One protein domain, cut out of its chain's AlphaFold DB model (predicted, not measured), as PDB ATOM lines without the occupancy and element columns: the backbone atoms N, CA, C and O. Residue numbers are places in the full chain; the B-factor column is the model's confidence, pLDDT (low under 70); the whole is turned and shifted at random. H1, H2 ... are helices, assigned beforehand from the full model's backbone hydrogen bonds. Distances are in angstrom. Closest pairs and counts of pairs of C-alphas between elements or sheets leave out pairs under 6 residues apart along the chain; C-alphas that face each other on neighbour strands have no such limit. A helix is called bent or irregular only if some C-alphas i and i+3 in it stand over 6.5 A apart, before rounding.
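What this domain is: This is residues 8 to 108 of the 542 residues of the protein "DUF2972 domain-containing protein" of Helicobacter bilis (UniProt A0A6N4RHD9). The bent helix H5 makes an L in the middle of an elongated body; H6 folds back from arm H5b and crosses arm H5a, and H3 packs on H5b. The hairpin of H1 and H2 lies at one end of the long axis, H7 and H8 at the other. The printed part, 101 residues with eight named helices, H1 to H8 in chain order, and no named strand, is all helix. It is compact, with a radius of gyration of the C-alphas of 14.5 A and spans of 43 by 26 by 18 A.

How they stand to each other: H5, residues 51 to 74, was assigned by its hydrogen bonds as one helix but is bent: C-alphas 63 and 66 are 8.4 A apart, and its arms H5a, residues 51 to 63, and H5b, residues 66 to 74, stand about perpendicular at 80 degrees. H6, residues 76 to 91, forms a hairpin with H5b through residues 78 to 79 alone, the closest C-alphas being Ile 72 and Phe 79, 6.0 A. Residues 87 to 91 of H6 touch H5a, about perpendicular at 78 degrees, closest at C-alphas 53 and 87, 6.4 A. H3, residues 34 to 42, touches H5b, closest at C-alphas 37 and 72, 6.4 A. H4, residues 44 to 48, only just touches H5a, with 3 pairs of C-alphas within 8 A, closest 46 and 54, 6.5 A. H1, residues 8 to 15, and H2, residues 17 to 25, form a hairpin, closest at C-alphas 12 and 20, 5.2 A. H2 and H6 touch only at their ends, closest at C-alphas 25 and 77, 5.5 A. H8, residues 102 to 108, touches H5a, closest at C-alphas 59 and 103, 5.9 A. H7, residues 93 to 99, and H8 only just touch, with 3 pairs, and only at the corner. H6 and H8 are irregular: C-alphas 81 and 84 are 7.6 A apart, 103 and 106 7.9 A. Each O i to N i+4 pair is within hydrogen-bond range in H1, H2, H3, H4, H5b and H7, but 7 of 9 in H5a, 10 of 12 in H6 and 0 of 3 in H8, where 2 of 4 O i to N i+3 pairs are.

Where its parts are: H6 is 22.6 A long and H5a 19.4 A. H1 begins at C-alpha 8 (22.932, 38.534, -53.965); H8 ends at C-alpha 108 (36.351, 2.009, -47.864).

The domain as a whole: The C-alphas farthest apart, Glu 14 and Asn 97, are 45.3 A apart. The printed part has no cut and no long link. The model's pLDDT is under 70 at residues 8 to 36 and 106 to 108.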
ATOM      1  N   SER A   8      22.915  39.578 -54.997       51.56
ATOM      2  CA  SER A   8      22.932  38.534 -53.965       51.56
ATOM      3  C   SER A   8      23.853  38.849 -52.768       51.56
ATOM      4  O   SER A   8      23.493  38.562 -51.634       51.56
ATOM      5  N   VAL A   9      25.012  39.477 -52.992       53.91
ATOM      6  CA  VAL A   9      25.928  39.918 -51.919       53.91
ATOM      7  C   VAL A   9      25.345  41.114 -51.173       53.91
ATOM      8  O   VAL A   9      25.426  41.156 -49.950       53.91
ATOM      9  N   ARG A  10      24.697  42.042 -51.888       61.44
ATOM     10  CA  ARG A  10      23.969  43.152 -51.261       61.44
ATOM     11  C   ARG A  10      22.832  42.654 -50.376       61.44
ATOM     12  O   ARG A  10      22.760  43.066 -49.231       61.44
ATOM     13  N   ILE A  11      22.039  41.686 -50.840       61.94
ATOM     14  CA  ILE A  11      20.949  41.118 -50.033       61.94
ATOM     15  C   ILE A  11      21.474  40.442 -48.760       61.94
ATOM     16  O   ILE A  11      20.901  40.625 -47.689       61.94
ATOM     17  N   LEU A  12      22.584  39.701 -48.859       52.97
ATOM     18  CA  LEU A  12      23.225  39.079 -47.699       52.97
ATOM     19  C   LEU A  12      23.744  40.123 -46.696       52.97
ATOM     20  O   LEU A  12      23.593  39.926 -45.493       52.97
ATOM     21  N   LYS A  13      24.352  41.211 -47.190       55.03
ATOM     22  CA  LYS A  13      24.907  42.297 -46.368       55.03
ATOM     23  C   LYS A  13      23.823  43.181 -45.737       55.03
ATOM     24  O   LYS A  13      23.959  43.540 -44.577       55.03
ATOM     25  N   GLU A  14      22.777  43.527 -46.485       62.69
ATOM     26  CA  GLU A  14      21.742  44.497 -46.084       62.69
ATOM     27  C   GLU A  14      20.617  43.859 -45.261       62.69
ATOM     28  O   GLU A  14      20.110  44.477 -44.332       62.69
ATOM     29  N   TYR A  15      20.228  42.621 -45.574       62.00
ATOM     30  CA  TYR A  15      19.031  41.999 -44.995       62.00
ATOM     31  C   TYR A  15      19.339  40.718 -44.204       62.00
ATOM     32  O   TYR A  15      18.454  40.129 -43.585       62.00
ATOM     33  N   GLY A  16      20.603  40.289 -44.185       57.72
ATOM     34  CA  GLY A  16      21.059  39.110 -43.458       57.72
ATOM     35  C   GLY A  16      20.740  37.788 -44.163       57.72
ATOM     36  O   GLY A  16      20.266  37.726 -45.299       57.72
ATOM     37  N   ILE A  17      21.028  36.680 -43.477       56.31
ATOM     38  CA  ILE A  17      20.943  35.341 -44.077       56.31
ATOM     39  C   ILE A  17      19.507  34.969 -44.465       56.31
ATOM     40  O   ILE A  17      19.304  34.412 -45.536       56.31
ATOM     41  N   LYS A  18      18.498  35.247 -43.629       56.25
ATOM     42  CA  LYS A  18      17.119  34.782 -43.886       56.25
ATOM     43  C   LYS A  18      16.547  35.325 -45.217       56.25
ATOM     44  O   LYS A  18      16.051  34.519 -46.005       56.25
ATOM     45  N   PRO A  19      16.671  36.625 -45.545       64.06
ATOM     46  CA  PRO A  19      16.212  37.172 -46.826       64.06
ATOM     47  C   PRO A  19      17.081  36.758 -48.017       64.06
ATOM     48  O   PRO A  19      16.554  36.546 -49.106       64.06
ATOM     49  N   PHE A  20      18.388  36.550 -47.820       64.88
ATOM     50  CA  PHE A  20      19.258  35.959 -48.845       64.88
ATOM     51  C   PHE A  20      18.820  34.540 -49.227       64.88
ATOM     52  O   PHE A  20      18.760  34.199 -50.406       64.88
ATOM     53  N   MET A  21      18.462  33.731 -48.232       57.75
ATOM     54  CA  MET A  21      17.972  32.369 -48.427       57.75
ATOM     55  C   MET A  21      16.629  32.357 -49.165       57.75
ATOM     56  O   MET A  21      16.471  31.583 -50.104       57.75
ATOM     57  N   SER A  22      15.711  33.266 -48.816       60.97
ATOM     58  CA  SER A  22      14.463  33.487 -49.566       60.97
ATOM     59  C   SER A  22      14.731  33.896 -51.022       60.97
ATOM     60  O   SER A  22      14.193  33.316 -51.960       60.97
ATOM     61  N   HIS A  23      15.675  34.811 -51.247       64.50
ATOM     62  CA  HIS A  23      16.092  35.228 -52.590       64.50
ATOM     63  C   HIS A  23      16.727  34.096 -53.417       64.50
ATOM     64  O   HIS A  23      16.511  34.020 -54.626       64.50
ATOM     65  N   CYS A  24      17.488  33.194 -52.792       58.81
ATOM     66  CA  CYS A  24      18.020  31.992 -53.443       58.81
ATOM     67  C   CYS A  24      16.935  30.954 -53.767       58.81
ATOM     68  O   CYS A  24      17.079  30.245 -54.759       58.81
ATOM     69  N   LEU A  25      15.858  30.879 -52.975       55.62
ATOM     70  CA  LEU A  25      14.713  29.988 -53.214       55.62
ATOM     71  C   LEU A  25      13.866  30.413 -54.428       55.62
ATOM     72  O   LEU A  25      13.259  29.556 -55.060       55.62
ATOM     73  N   HIS A  26      13.854  31.705 -54.774       56.16
ATOM     74  CA  HIS A  26      13.050  32.265 -55.874       56.16
ATOM     75  C   HIS A  26      13.815  32.476 -57.193       56.16
ATOM     76  O   HIS A  26      13.246  32.968 -58.169       56.16
ATOM     77  N   LYS A  27      15.106  32.132 -57.254       54.34
ATOM     78  CA  LYS A  27      15.928  32.306 -58.459       54.34
ATOM     79  C   LYS A  27      15.929  31.059 -59.342       54.34
ATOM     80  O   LYS A  27      16.147  29.954 -58.859       54.34
ATOM     81  N   SER A  28      15.786  31.256 -60.654       48.72
ATOM     82  CA  SER A  28      15.994  30.190 -61.637       48.72
ATOM     83  C   SER A  28      17.466  29.752 -61.675       48.72
ATOM     84  O   SER A  28      18.377  30.573 -61.503       48.72
ATOM     85  N   ILE A  29      17.684  28.457 -61.936       51.84
ATOM     86  CA  ILE A  29      18.989  27.766 -61.993       51.84
ATOM     87  C   ILE A  29      20.013  28.529 -62.858       51.84
ATOM     88  O   ILE A  29      21.171  28.671 -62.473       51.84
ATOM     89  N   LYS A  30      19.572  29.147 -63.966       47.81
ATOM     90  CA  LYS A  30      20.412  29.941 -64.889       47.81
ATOM     91  C   LYS A  30      21.007  31.234 -64.292       47.81
ATOM     92  O   LYS A  30      21.806  31.886 -64.954       47.81
ATOM     93  N   SER A  31      20.639  31.636 -63.068       52.44
ATOM     94  CA  SER A  31      21.000  32.942 -62.477       52.44
ATOM     95  C   SER A  31      21.858  32.886 -61.198       52.44
ATOM     96  O   SER A  31      22.149  33.937 -60.600       52.44
ATOM     97  N   LEU A  32      22.264  31.690 -60.745       59.62
ATOM     98  CA  LEU A  32      23.213  31.546 -59.637       59.62
ATOM     99  C   LEU A  32      24.652  31.692 -60.146       59.62
ATOM    100  O   LEU A  32      25.156  30.872 -60.899       59.62
ATOM    101  N   ASN A  33      25.343  32.739 -59.693       63.44
ATOM    102  CA  ASN A  33      26.773  32.897 -59.950       63.44
ATOM    103  C   ASN A  33      27.610  32.054 -58.962       63.44
ATOM    104  O   ASN A  33      27.137  31.683 -57.884       63.44
ATOM    105  N   ARG A  34      28.892  31.812 -59.285       64.50
ATOM    106  CA  ARG A  34      29.849  31.088 -58.414       64.50
ATOM    107  C   ARG A  34      29.890  31.621 -56.972       64.50
ATOM    108  O   ARG A  34      30.130  30.854 -56.041       64.50
ATOM    109  N   ARG A  35      29.625  32.920 -56.771       66.75
ATOM    110  CA  ARG A  35      29.589  33.549 -55.441       66.75
ATOM    111  C   ARG A  35      28.412  33.051 -54.598       66.75
ATOM    112  O   ARG A  35      28.605  32.798 -53.416       66.75
ATOM    113  N   SER A  36      27.229  32.848 -55.179       68.44
ATOM    114  CA  SER A  36      26.073  32.284 -54.463       68.44
ATOM    115  C   SER A  36      26.319  30.845 -53.994       68.44
ATOM    116  O   SER A  36      25.980  30.517 -52.861       68.44
ATOM    117  N   ILE A  37      26.964  30.011 -54.823       77.25
ATOM    118  CA  ILE A  37      27.352  28.636 -54.452       77.25
ATOM    119  C   ILE A  37      28.330  28.663 -53.273       77.25
ATOM    120  O   ILE A  37      28.122  27.981 -52.272       77.25
ATOM    121  N   PHE A  38      29.365  29.505 -53.359       76.94
ATOM    122  CA  PHE A  38      30.337  29.673 -52.278       76.94
ATOM    123  C   PHE A  38      29.673  30.108 -50.965       76.94
ATOM    124  O   PHE A  38      29.971  29.548 -49.911       76.94
ATOM    125  N   VAL A  39      28.738  31.063 -51.020       75.06
ATOM    126  CA  VAL A  39      28.030  31.535 -49.822       75.06
ATOM    127  C   VAL A  39      27.206  30.414 -49.183       75.06
ATOM    128  O   VAL A  39      27.280  30.219 -47.967       75.06
ATOM    129  N   LEU A  40      26.454  29.657 -49.986       81.19
ATOM    130  CA  LEU A  40      25.642  28.544 -49.491       81.19
ATOM    131  C   LEU A  40      26.497  27.420 -48.894       81.19
ATOM    132  O   LEU A  40      26.107  26.864 -47.877       81.19
ATOM    133  N   LEU A  41      27.674  27.125 -49.443       85.44
ATOM    134  CA  LEU A  41      28.569  26.107 -48.877       85.44
ATOM    135  C   LEU A  41      29.251  26.558 -47.582       85.44
ATOM    136  O   LEU A  41      29.402  25.766 -46.656       85.44
ATOM    137  N   GLN A  42      29.671  27.823 -47.500       83.31
ATOM    138  CA  GLN A  42      30.522  28.296 -46.402       83.31
ATOM    139  C   GLN A  42      29.748  28.825 -45.192       83.31
ATOM    140  O   GLN A  42      30.208  28.687 -44.052       83.31
ATOM    141  N   PHE A  43      28.593  29.456 -45.416       83.00
ATOM    142  CA  PHE A  43      27.868  30.163 -44.359       83.00
ATOM    143  C   PHE A  43      26.614  29.424 -43.907       83.00
ATOM    144  O   PHE A  43      26.394  29.312 -42.704       83.00
ATOM    145  N   TYR A  44      25.817  28.876 -44.827       85.38
ATOM    146  CA  TYR A  44      24.546  28.243 -44.458       85.38
ATOM    147  C   TYR A  44      24.688  27.087 -43.441       85.38
ATOM    148  O   TYR A  44      23.955  27.087 -42.447       85.38
ATOM    149  N   PRO A  45      25.666  26.166 -43.571       92.50
ATOM    150  CA  PRO A  45      25.859  25.094 -42.596       92.50
ATOM    151  C   PRO A  45      26.179  25.606 -41.187       92.50
ATOM    152  O   PRO A  45      25.713  25.018 -40.218       92.50
ATOM    153  N   LYS A  46      26.908  26.728 -41.053       88.81
ATOM    154  CA  LYS A  46      27.234  27.343 -39.748       88.81
ATOM    155  C   LYS A  46      25.998  27.858 -39.010       88.81
ATOM    156  O   LYS A  46      26.035  28.020 -37.798       88.81
ATOM    157  N   ILE A  47      24.942  28.163 -39.756       86.88
ATOM    158  CA  ILE A  47      23.738  28.817 -39.245       86.88
ATOM    159  C   ILE A  47      22.682  27.778 -38.891       86.88
ATOM    160  O   ILE A  47      21.968  27.937 -37.905       86.88
ATOM    161  N   VAL A  48      22.560  26.721 -39.700       88.81
ATOM    162  CA  VAL A  48      21.474  25.748 -39.551       88.81
ATOM    163  C   VAL A  48      21.859  24.523 -38.716       88.81
ATOM    164  O   VAL A  48      20.968  23.883 -38.153       88.81
ATOM    165  N   LEU A  49      23.148  24.172 -38.648       94.25
ATOM    166  CA  LEU A  49      23.645  22.990 -37.941       94.25
ATOM    167  C   LEU A  49      24.125  23.345 -36.531       94.25
ATOM    168  O   LEU A  49      24.725  24.397 -36.314       94.25
ATOM    169  N   ASN A  50      23.919  22.440 -35.572       95.06
ATOM    170  CA  ASN A  50      24.533  22.573 -34.247       95.06
ATOM    171  C   ASN A  50      26.050  22.272 -34.296       95.06
ATOM    172  O   ASN A  50      26.582  21.825 -35.313       95.06
ATOM    173  N   LYS A  51      26.767  22.483 -33.182       93.50
ATOM    174  CA  LYS A  51      28.234  22.322 -33.119       93.50
ATOM    175  C   LYS A  51      28.717  20.921 -33.533       93.50
ATOM    176  O   LYS A  51      29.738  20.819 -34.213       93.50
ATOM    177  N   SER A  52      27.995  19.865 -33.146       93.62
ATOM    178  CA  SER A  52      28.327  18.480 -33.514       93.62
ATOM    179  C   SER A  52      28.086  18.237 -35.003       93.62
ATOM    180  O   SER A  52      29.001  17.859 -35.728       93.62
ATOM    181  N   GLN A  53      26.894  18.582 -35.484       95.50
ATOM    182  CA  GLN A  53      26.500  18.430 -36.885       95.50
ATOM    183  C   GLN A  53      27.414  19.212 -37.835       95.50
ATOM    184  O   GLN A  53      27.789  18.725 -38.900       95.50
ATOM    185  N   PHE A  54      27.828  20.419 -37.445       95.06
ATOM    186  CA  PHE A  54      28.766  21.220 -38.227       95.06
ATOM    187  C   PHE A  54      30.170  20.593 -38.276       95.06
ATOM    188  O   PHE A  54      30.884  20.754 -39.268       95.06
ATOM    189  N   LYS A  55      30.585  19.849 -37.240       94.06
ATOM    190  CA  LYS A  55      31.828  19.059 -37.274       94.06
ATOM    191  C   LYS A  55      31.718  17.934 -38.306       94.06
ATOM    192  O   LYS A  55      32.634  17.793 -39.111       94.06
ATOM    193  N   THR A  56      30.596  17.213 -38.333       94.31
ATOM    194  CA  THR A  56      30.317  16.177 -39.341       94.31
ATOM    195  C   THR A  56      30.303  16.759 -40.752       94.31
ATOM    196  O   THR A  56      30.992  16.240 -41.624       94.31
ATOM    197  N   PHE A  57      29.618  17.889 -40.969       94.56
ATOM    198  CA  PHE A  57      29.617  18.580 -42.263       94.56
ATOM    199  C   PHE A  57      31.029  18.947 -42.724       94.56
ATOM    200  O   PHE A  57      31.367  18.729 -43.878       94.56
ATOM    201  N   LYS A  58      31.885  19.469 -41.834       92.56
ATOM    202  CA  LYS A  58      33.273  19.806 -42.192       92.56
ATOM    203  C   LYS A  58      34.096  18.590 -42.611       92.56
ATOM    204  O   LYS A  58      34.963  18.738 -43.464       92.56
ATOM    205  N   LEU A  59      33.856  17.424 -42.012       90.38
ATOM    206  CA  LEU A  59      34.490  16.179 -42.449       90.38
ATOM    207  C   LEU A  59      33.950  15.762 -43.816       90.38
ATOM    208  O   LEU A  59      34.728  15.552 -44.736       90.38
ATOM    209  N   ALA A  60      32.628  15.748 -43.974       89.56
ATOM    210  CA  ALA A  60      31.968  15.396 -45.226       89.56
ATOM    211  C   ALA A  60      32.389  16.317 -46.387       89.56
ATOM    212  O   ALA A  60      32.653  15.848 -47.486       89.56
ATOM    213  N   TYR A  61      32.550  17.619 -46.133       89.31
ATOM    214  CA  TYR A  61      32.999  18.605 -47.119       89.31
ATOM    215  C   TYR A  61      34.383  18.302 -47.690       89.31
ATOM    216  O   TYR A  61      34.601  18.555 -48.867       89.31
ATOM    217  N   LYS A  62      35.290  17.705 -46.909       86.31
ATOM    218  CA  LYS A  62      36.604  17.283 -47.422       86.31
ATOM    219  C   LYS A  62      36.503  16.178 -48.475       86.31
ATOM    220  O   LYS A  62      37.386  16.083 -49.313       86.31
ATOM    221  N   HIS A  63      35.452  15.362 -48.416       82.38
ATOM    222  CA  HIS A  63      35.255  14.218 -49.307       82.38
ATOM    223  C   HIS A  63      34.268  14.512 -50.445       82.38
ATOM    224  O   HIS A  63      34.387  13.947 -51.525       82.38
ATOM    225  N   PHE A  64      33.295  15.402 -50.222       85.94
ATOM    226  CA  PHE A  64      32.154  15.615 -51.122       85.94
ATOM    227  C   PHE A  64      32.038  17.056 -51.639       85.94
ATOM    228  O   PHE A  64      30.944  17.488 -52.005       85.94
ATOM    229  N   GLU A  65      33.127  17.832 -51.649       87.62
ATOM    230  CA  GLU A  65      33.100  19.237 -52.083       87.62
ATOM    231  C   GLU A  65      32.468  19.402 -53.474       87.62
ATOM    232  O   GLU A  65      31.575  20.237 -53.649       87.62
ATOM    233  N   GLU A  66      32.894  18.595 -54.450       85.75
ATOM    234  CA  GLU A  66      32.372  18.647 -55.817       85.75
ATOM    235  C   GLU A  66      30.879  18.287 -55.857       85.75
ATOM    236  O   GLU A  66      30.079  19.058 -56.390       85.75
ATOM    237  N   ASN A  67      30.477  17.196 -55.193       88.81
ATOM    238  CA  ASN A  67      29.073  16.792 -55.082       88.81
ATOM    239  C   ASN A  67      28.211  17.908 -54.475       88.81
ATOM    240  O   ASN A  67      27.158  18.236 -55.016       88.81
ATOM    241  N   TYR A  68      28.650  18.557 -53.392       90.94
ATOM    242  CA  TYR A  68      27.882  19.658 -52.806       90.94
ATOM    243  C   TYR A  68      27.781  20.871 -53.734       90.94
ATOM    244  O   TYR A  68      26.723  21.502 -53.801       90.94
ATOM    245  N   ARG A  69      28.856  21.206 -54.459       88.50
ATOM    246  CA  ARG A  69      28.832  22.278 -55.467       88.50
ATOM    247  C   ARG A  69      27.819  21.968 -56.563       88.50
ATOM    248  O   ARG A  69      27.028  22.850 -56.899       88.50
ATOM    249  N   ASN A  70      27.803  20.733 -57.054       88.44
ATOM    250  CA  ASN A  70      26.886  20.291 -58.100       88.44
ATOM    251  C   ASN A  70      25.437  20.244 -57.602       88.44
ATOM    252  O   ASN A  70      24.560  20.791 -58.262       88.44
ATOM    253  N   ILE A  71      25.179  19.711 -56.403       90.50
ATOM    254  CA  ILE A  71      23.846  19.710 -55.776       90.50
ATOM    255  C   ILE A  71      23.293  21.133 -55.677       90.50
ATOM    256  O   ILE A  71      22.142  21.369 -56.031       90.50
ATOM    257  N   ILE A  72      24.102  22.098 -55.226       88.50
ATOM    258  CA  ILE A  72      23.668  23.499 -55.133       88.50
ATOM    259  C   ILE A  72      23.492  24.115 -56.521       88.50
ATOM    260  O   ILE A  72      22.585  24.919 -56.702       88.50
ATOM    261  N   ALA A  73      24.333  23.767 -57.495       85.94
ATOM    262  CA  ALA A  73      24.180  24.251 -58.864       85.94
ATOM    263  C   ALA A  73      22.881  23.738 -59.509       85.94
ATOM    264  O   ALA A  73      22.198  24.511 -60.174       85.94
ATOM    265  N   ILE A  74      22.522  22.472 -59.271       86.44
ATOM    266  CA  ILE A  74      21.298  21.839 -59.778       86.44
ATOM    267  C   ILE A  74      20.070  22.362 -59.028       86.44
ATOM    268  O   ILE A  74      19.096  22.792 -59.640       86.44
ATOM    269  N   SER A  75      20.099  22.331 -57.694       87.44
ATOM    270  CA  SER A  75      18.979  22.738 -56.848       87.44
ATOM    271  C   SER A  75      19.458  23.294 -55.496       87.44
ATOM    272  O   SER A  75      19.595  22.561 -54.508       87.44
ATOM    273  N   PRO A  76      19.659  24.624 -55.393       84.56
ATOM    274  CA  PRO A  76      20.003  25.267 -54.126       84.56
ATOM    275  C   PRO A  76      18.941  25.009 -53.054       84.56
ATOM    276  O   PRO A  76      19.264  24.765 -51.894       84.56
ATOM    277  N   SER A  77      17.663  25.037 -53.444       83.31
ATOM    278  CA  SER A  77      16.534  24.803 -52.543       83.31
ATOM    279  C   SER A  77      16.566  23.393 -51.954       83.31
ATOM    280  O   SER A  77      16.285  23.228 -50.765       83.31
ATOM    281  N   PHE A  78      16.974  22.390 -52.737       88.88
ATOM    282  CA  PHE A  78      17.151  21.029 -52.250       88.88
ATOM    283  C   PHE A  78      18.246  20.943 -51.188       88.88
ATOM    284  O   PHE A  78      17.996  20.383 -50.119       88.88
ATOM    285  N   PHE A  79      19.426  21.528 -51.440       90.38
ATOM    286  CA  PHE A  79      20.520  21.558 -50.460       90.38
ATOM    287  C   PHE A  79      20.050  22.160 -49.134       90.38
ATOM    288  O   PHE A  79      20.240  21.578 -48.068       90.38
ATOM    289  N   ILE A  80      19.366  23.301 -49.212       87.38
ATOM    290  CA  ILE A  80      18.844  24.031 -48.055       87.38
ATOM    291  C   ILE A  80      17.862  23.165 -47.256       87.38
ATOM    292  O   ILE A  80      17.997  23.029 -46.041       87.38
ATOM    293  N   LYS A  81      16.891  22.546 -47.936       88.81
ATOM    294  CA  LYS A  81      15.857  21.718 -47.297       88.81
ATOM    295  C   LYS A  81      16.421  20.429 -46.692       88.81
ATOM    296  O   LYS A  81      15.926  19.979 -45.659       88.81
ATOM    297  N   ASN A  82      17.447  19.841 -47.307       91.44
ATOM    298  CA  ASN A  82      17.904  18.491 -46.974       91.44
ATOM    299  C   ASN A  82      19.238  18.428 -46.220       91.44
ATOM    300  O   ASN A  82      19.587  17.348 -45.748       91.44
ATOM    301  N   LEU A  83      19.951  19.543 -46.006       93.50
ATOM    302  CA  LEU A  83      21.249  19.536 -45.313       93.50
ATOM    303  C   LEU A  83      21.189  18.851 -43.935       93.50
ATOM    304  O   LEU A  83      22.044  18.032 -43.614       93.50
ATOM    305  N   LYS A  84      20.158  19.124 -43.124       94.38
ATOM    306  CA  LYS A  84      19.993  18.452 -41.819       94.38
ATOM    307  C   LYS A  84      19.740  16.950 -41.950       94.38
ATOM    308  O   LYS A  84      20.284  16.186 -41.158       94.38
ATOM    309  N   LYS A  85      18.931  16.530 -42.931       93.75
ATOM    310  CA  LYS A  85      18.652  15.108 -43.194       93.75
ATOM    311  C   LYS A  85      19.922  14.384 -43.635       93.75
ATOM    312  O   LYS A  85      20.236  13.334 -43.091       93.75
ATOM    313  N   HIS A  86      20.682  15.000 -44.537       94.25
ATOM    314  CA  HIS A  86      21.988  14.526 -44.973       94.25
ATOM    315  C   HIS A  86      22.949  14.320 -43.793       94.25
ATOM    316  O   HIS A  86      23.490  13.230 -43.628       94.25
ATOM    317  N   ILE A  87      23.113  15.312 -42.912       95.94
ATOM    318  CA  ILE A  87      23.997  15.157 -41.745       95.94
ATOM    319  C   ILE A  87      23.488  14.082 -40.780       95.94
ATOM    320  O   ILE A  87      24.283  13.275 -40.307       95.94
ATOM    321  N   LYS A  88      22.174  14.006 -40.537       95.38
ATOM    322  CA  LYS A  88      21.584  12.940 -39.712       95.38
ATOM    323  C   LYS A  88      21.882  11.549 -40.287       95.38
ATOM    324  O   LYS A  88      22.197  10.639 -39.527       95.38
ATOM    325  N   TRP A  89      21.806  11.394 -41.608       95.19
ATOM    326  CA  TRP A  89      22.157  10.154 -42.297       95.19
ATOM    327  C   TRP A  89      23.625   9.781 -42.071       95.19
ATOM    328  O   TRP A  89      23.898   8.683 -41.593       95.19
ATOM    329  N   LEU A  90      24.553  10.717 -42.293       93.12
ATOM    330  CA  LEU A  90      25.986  10.502 -42.061       93.12
ATOM    331  C   LEU A  90      26.332  10.150 -40.598       93.12
ATOM    332  O   LEU A  90      27.311   9.452 -40.331       93.12
ATOM    333  N   GLU A  91      25.550  10.641 -39.634       94.25
ATOM    334  CA  GLU A  91      25.732  10.355 -38.204       94.25
ATOM    335  C   GLU A  91      25.060   9.047 -37.754       94.25
ATOM    336  O   GLU A  91      25.347   8.564 -36.651       94.25
ATOM    337  N   SER A  92      24.198   8.466 -38.594       94.81
ATOM    338  CA  SER A  92      23.391   7.292 -38.265       94.81
ATOM    339  C   SER A  92      24.229   6.025 -38.082       94.81
ATOM    340  O   SER A  92      25.298   5.857 -38.673       94.81
ATOM    341  N   GLN A  93      23.715   5.094 -37.274       92.38
ATOM    342  CA  GLN A  93      24.368   3.802 -37.084       92.38
ATOM    343  C   GLN A  93      24.325   2.954 -38.362       92.38
ATOM    344  O   GLN A  93      25.299   2.271 -38.658       92.38
ATOM    345  N   SER A  94      23.244   3.047 -39.146       89.50
ATOM    346  CA  SER A  94      23.122   2.358 -40.440       89.50
ATOM    347  C   SER A  94      24.245   2.772 -41.399       89.50
ATOM    348  O   SER A  94      24.977   1.916 -41.899       89.50
ATOM    349  N   PHE A  95      24.476   4.082 -41.556       89.06
ATOM    350  CA  PHE A  95      25.586   4.591 -42.362       89.06
ATOM    351  C   PHE A  95      26.940   4.094 -41.845       89.06
ATOM    352  O   PHE A  95      27.725   3.542 -42.613       89.06
ATOM    353  N   LYS A  96      27.206   4.240 -40.540       88.31
ATOM    354  CA  LYS A  96      28.490   3.850 -39.932       88.31
ATOM    355  C   LYS A  96      28.771   2.355 -40.053       88.31
ATOM    356  O   LYS A  96      29.898   1.983 -40.360       88.31
ATOM    357  N   ASN A  97      27.762   1.512 -39.845       84.75
ATOM    358  CA  ASN A  97      27.889   0.062 -39.983       84.75
ATOM    359  C   ASN A  97      28.245  -0.331 -41.421       84.75
ATOM    360  O   ASN A  97      29.043  -1.243 -41.634       84.75
ATOM    361  N   ARG A  98      27.665   0.363 -42.407       79.69
ATOM    362  CA  ARG A  98      27.844   0.037 -43.823       79.69
ATOM    363  C   ARG A  98      29.139   0.607 -44.409       79.69
ATOM    364  O   ARG A  98      29.892  -0.125 -45.049       79.69
ATOM    365  N   TYR A  99      29.422   1.882 -44.156       79.75
ATOM    366  CA  TYR A  99      30.474   2.646 -44.843       79.75
ATOM    367  C   TYR A  99      31.629   3.084 -43.937       79.75
ATOM    368  O   TYR A  99      32.609   3.637 -44.422       79.75
ATOM    369  N   GLY A 100      31.540   2.849 -42.629       79.56
ATOM    370  CA  GLY A 100      32.449   3.464 -41.666       79.56
ATOM    371  C   GLY A 100      32.058   4.910 -41.346       79.56
ATOM    372  O   GLY A 100      31.155   5.502 -41.939       79.56
ATOM    373  N   GLY A 101      32.697   5.489 -40.328       84.06
ATOM    374  CA  GLY A 101      32.473   6.894 -39.982       84.06
ATOM    375  C   GLY A 101      32.996   7.831 -41.075       84.06
ATOM    376  O   GLY A 101      34.002   7.540 -41.707       84.06
ATOM    377  N   VAL A 102      32.371   9.003 -41.244       84.50
ATOM    378  CA  VAL A 102      32.735   9.994 -42.286       84.50
ATOM    379  C   VAL A 102      34.220  10.387 -42.270       84.50
ATOM    380  O   VAL A 102      34.790  10.675 -43.312       84.50
ATOM    381  N   GLY A 103      34.859  10.400 -41.095       80.81
ATOM    382  CA  GLY A 103      36.290  10.705 -40.973       80.81
ATOM    383  C   GLY A 103      37.229   9.608 -41.487       80.81
ATOM    384  O   GLY A 103      38.421   9.864 -41.602       80.81
ATOM    385  N   TYR A 104      36.695   8.423 -41.788       75.62
ATOM    386  CA  TYR A 104      37.418   7.212 -42.181       75.62
ATOM    387  C   TYR A 104      36.946   6.686 -43.545       75.62
ATOM    388  O   TYR A 104      37.143   5.521 -43.868       75.62
ATOM    389  N   LEU A 105      36.299   7.518 -44.374       71.50
ATOM    390  CA  LEU A 105      35.831   7.084 -45.702       71.50
ATOM    391  C   LEU A 105      36.985   6.641 -46.621       71.50
ATOM    392  O   LEU A 105      36.767   5.834 -47.522       71.50
ATOM    393  N   ALA A 106      38.213   7.093 -46.348       59.62
ATOM    394  CA  ALA A 106      39.431   6.605 -46.997       59.62
ATOM    395  C   ALA A 106      39.711   5.106 -46.739       59.62
ATOM    396  O   ALA A 106      40.470   4.498 -47.486       59.62
ATOM    397  N   ASP A 107      39.068   4.474 -45.751       57.47
ATOM    398  CA  ASP A 107      39.222   3.041 -45.467       57.47
ATOM    399  C   ASP A 107      38.259   2.167 -46.297       57.47
ATOM    400  O   ASP A 107      38.391   0.940 -46.325       57.47
ATOM    401  N   ILE A 108      37.303   2.765 -47.028       59.28
ATOM    402  CA  ILE A 108      36.351   2.009 -47.864       59.28
ATOM    403  C   ILE A 108      37.059   1.287 -49.029       59.28
ATOM    404  O   ILE A 108      36.571   0.254 -49.484       59.28
TER     405      ILE A 108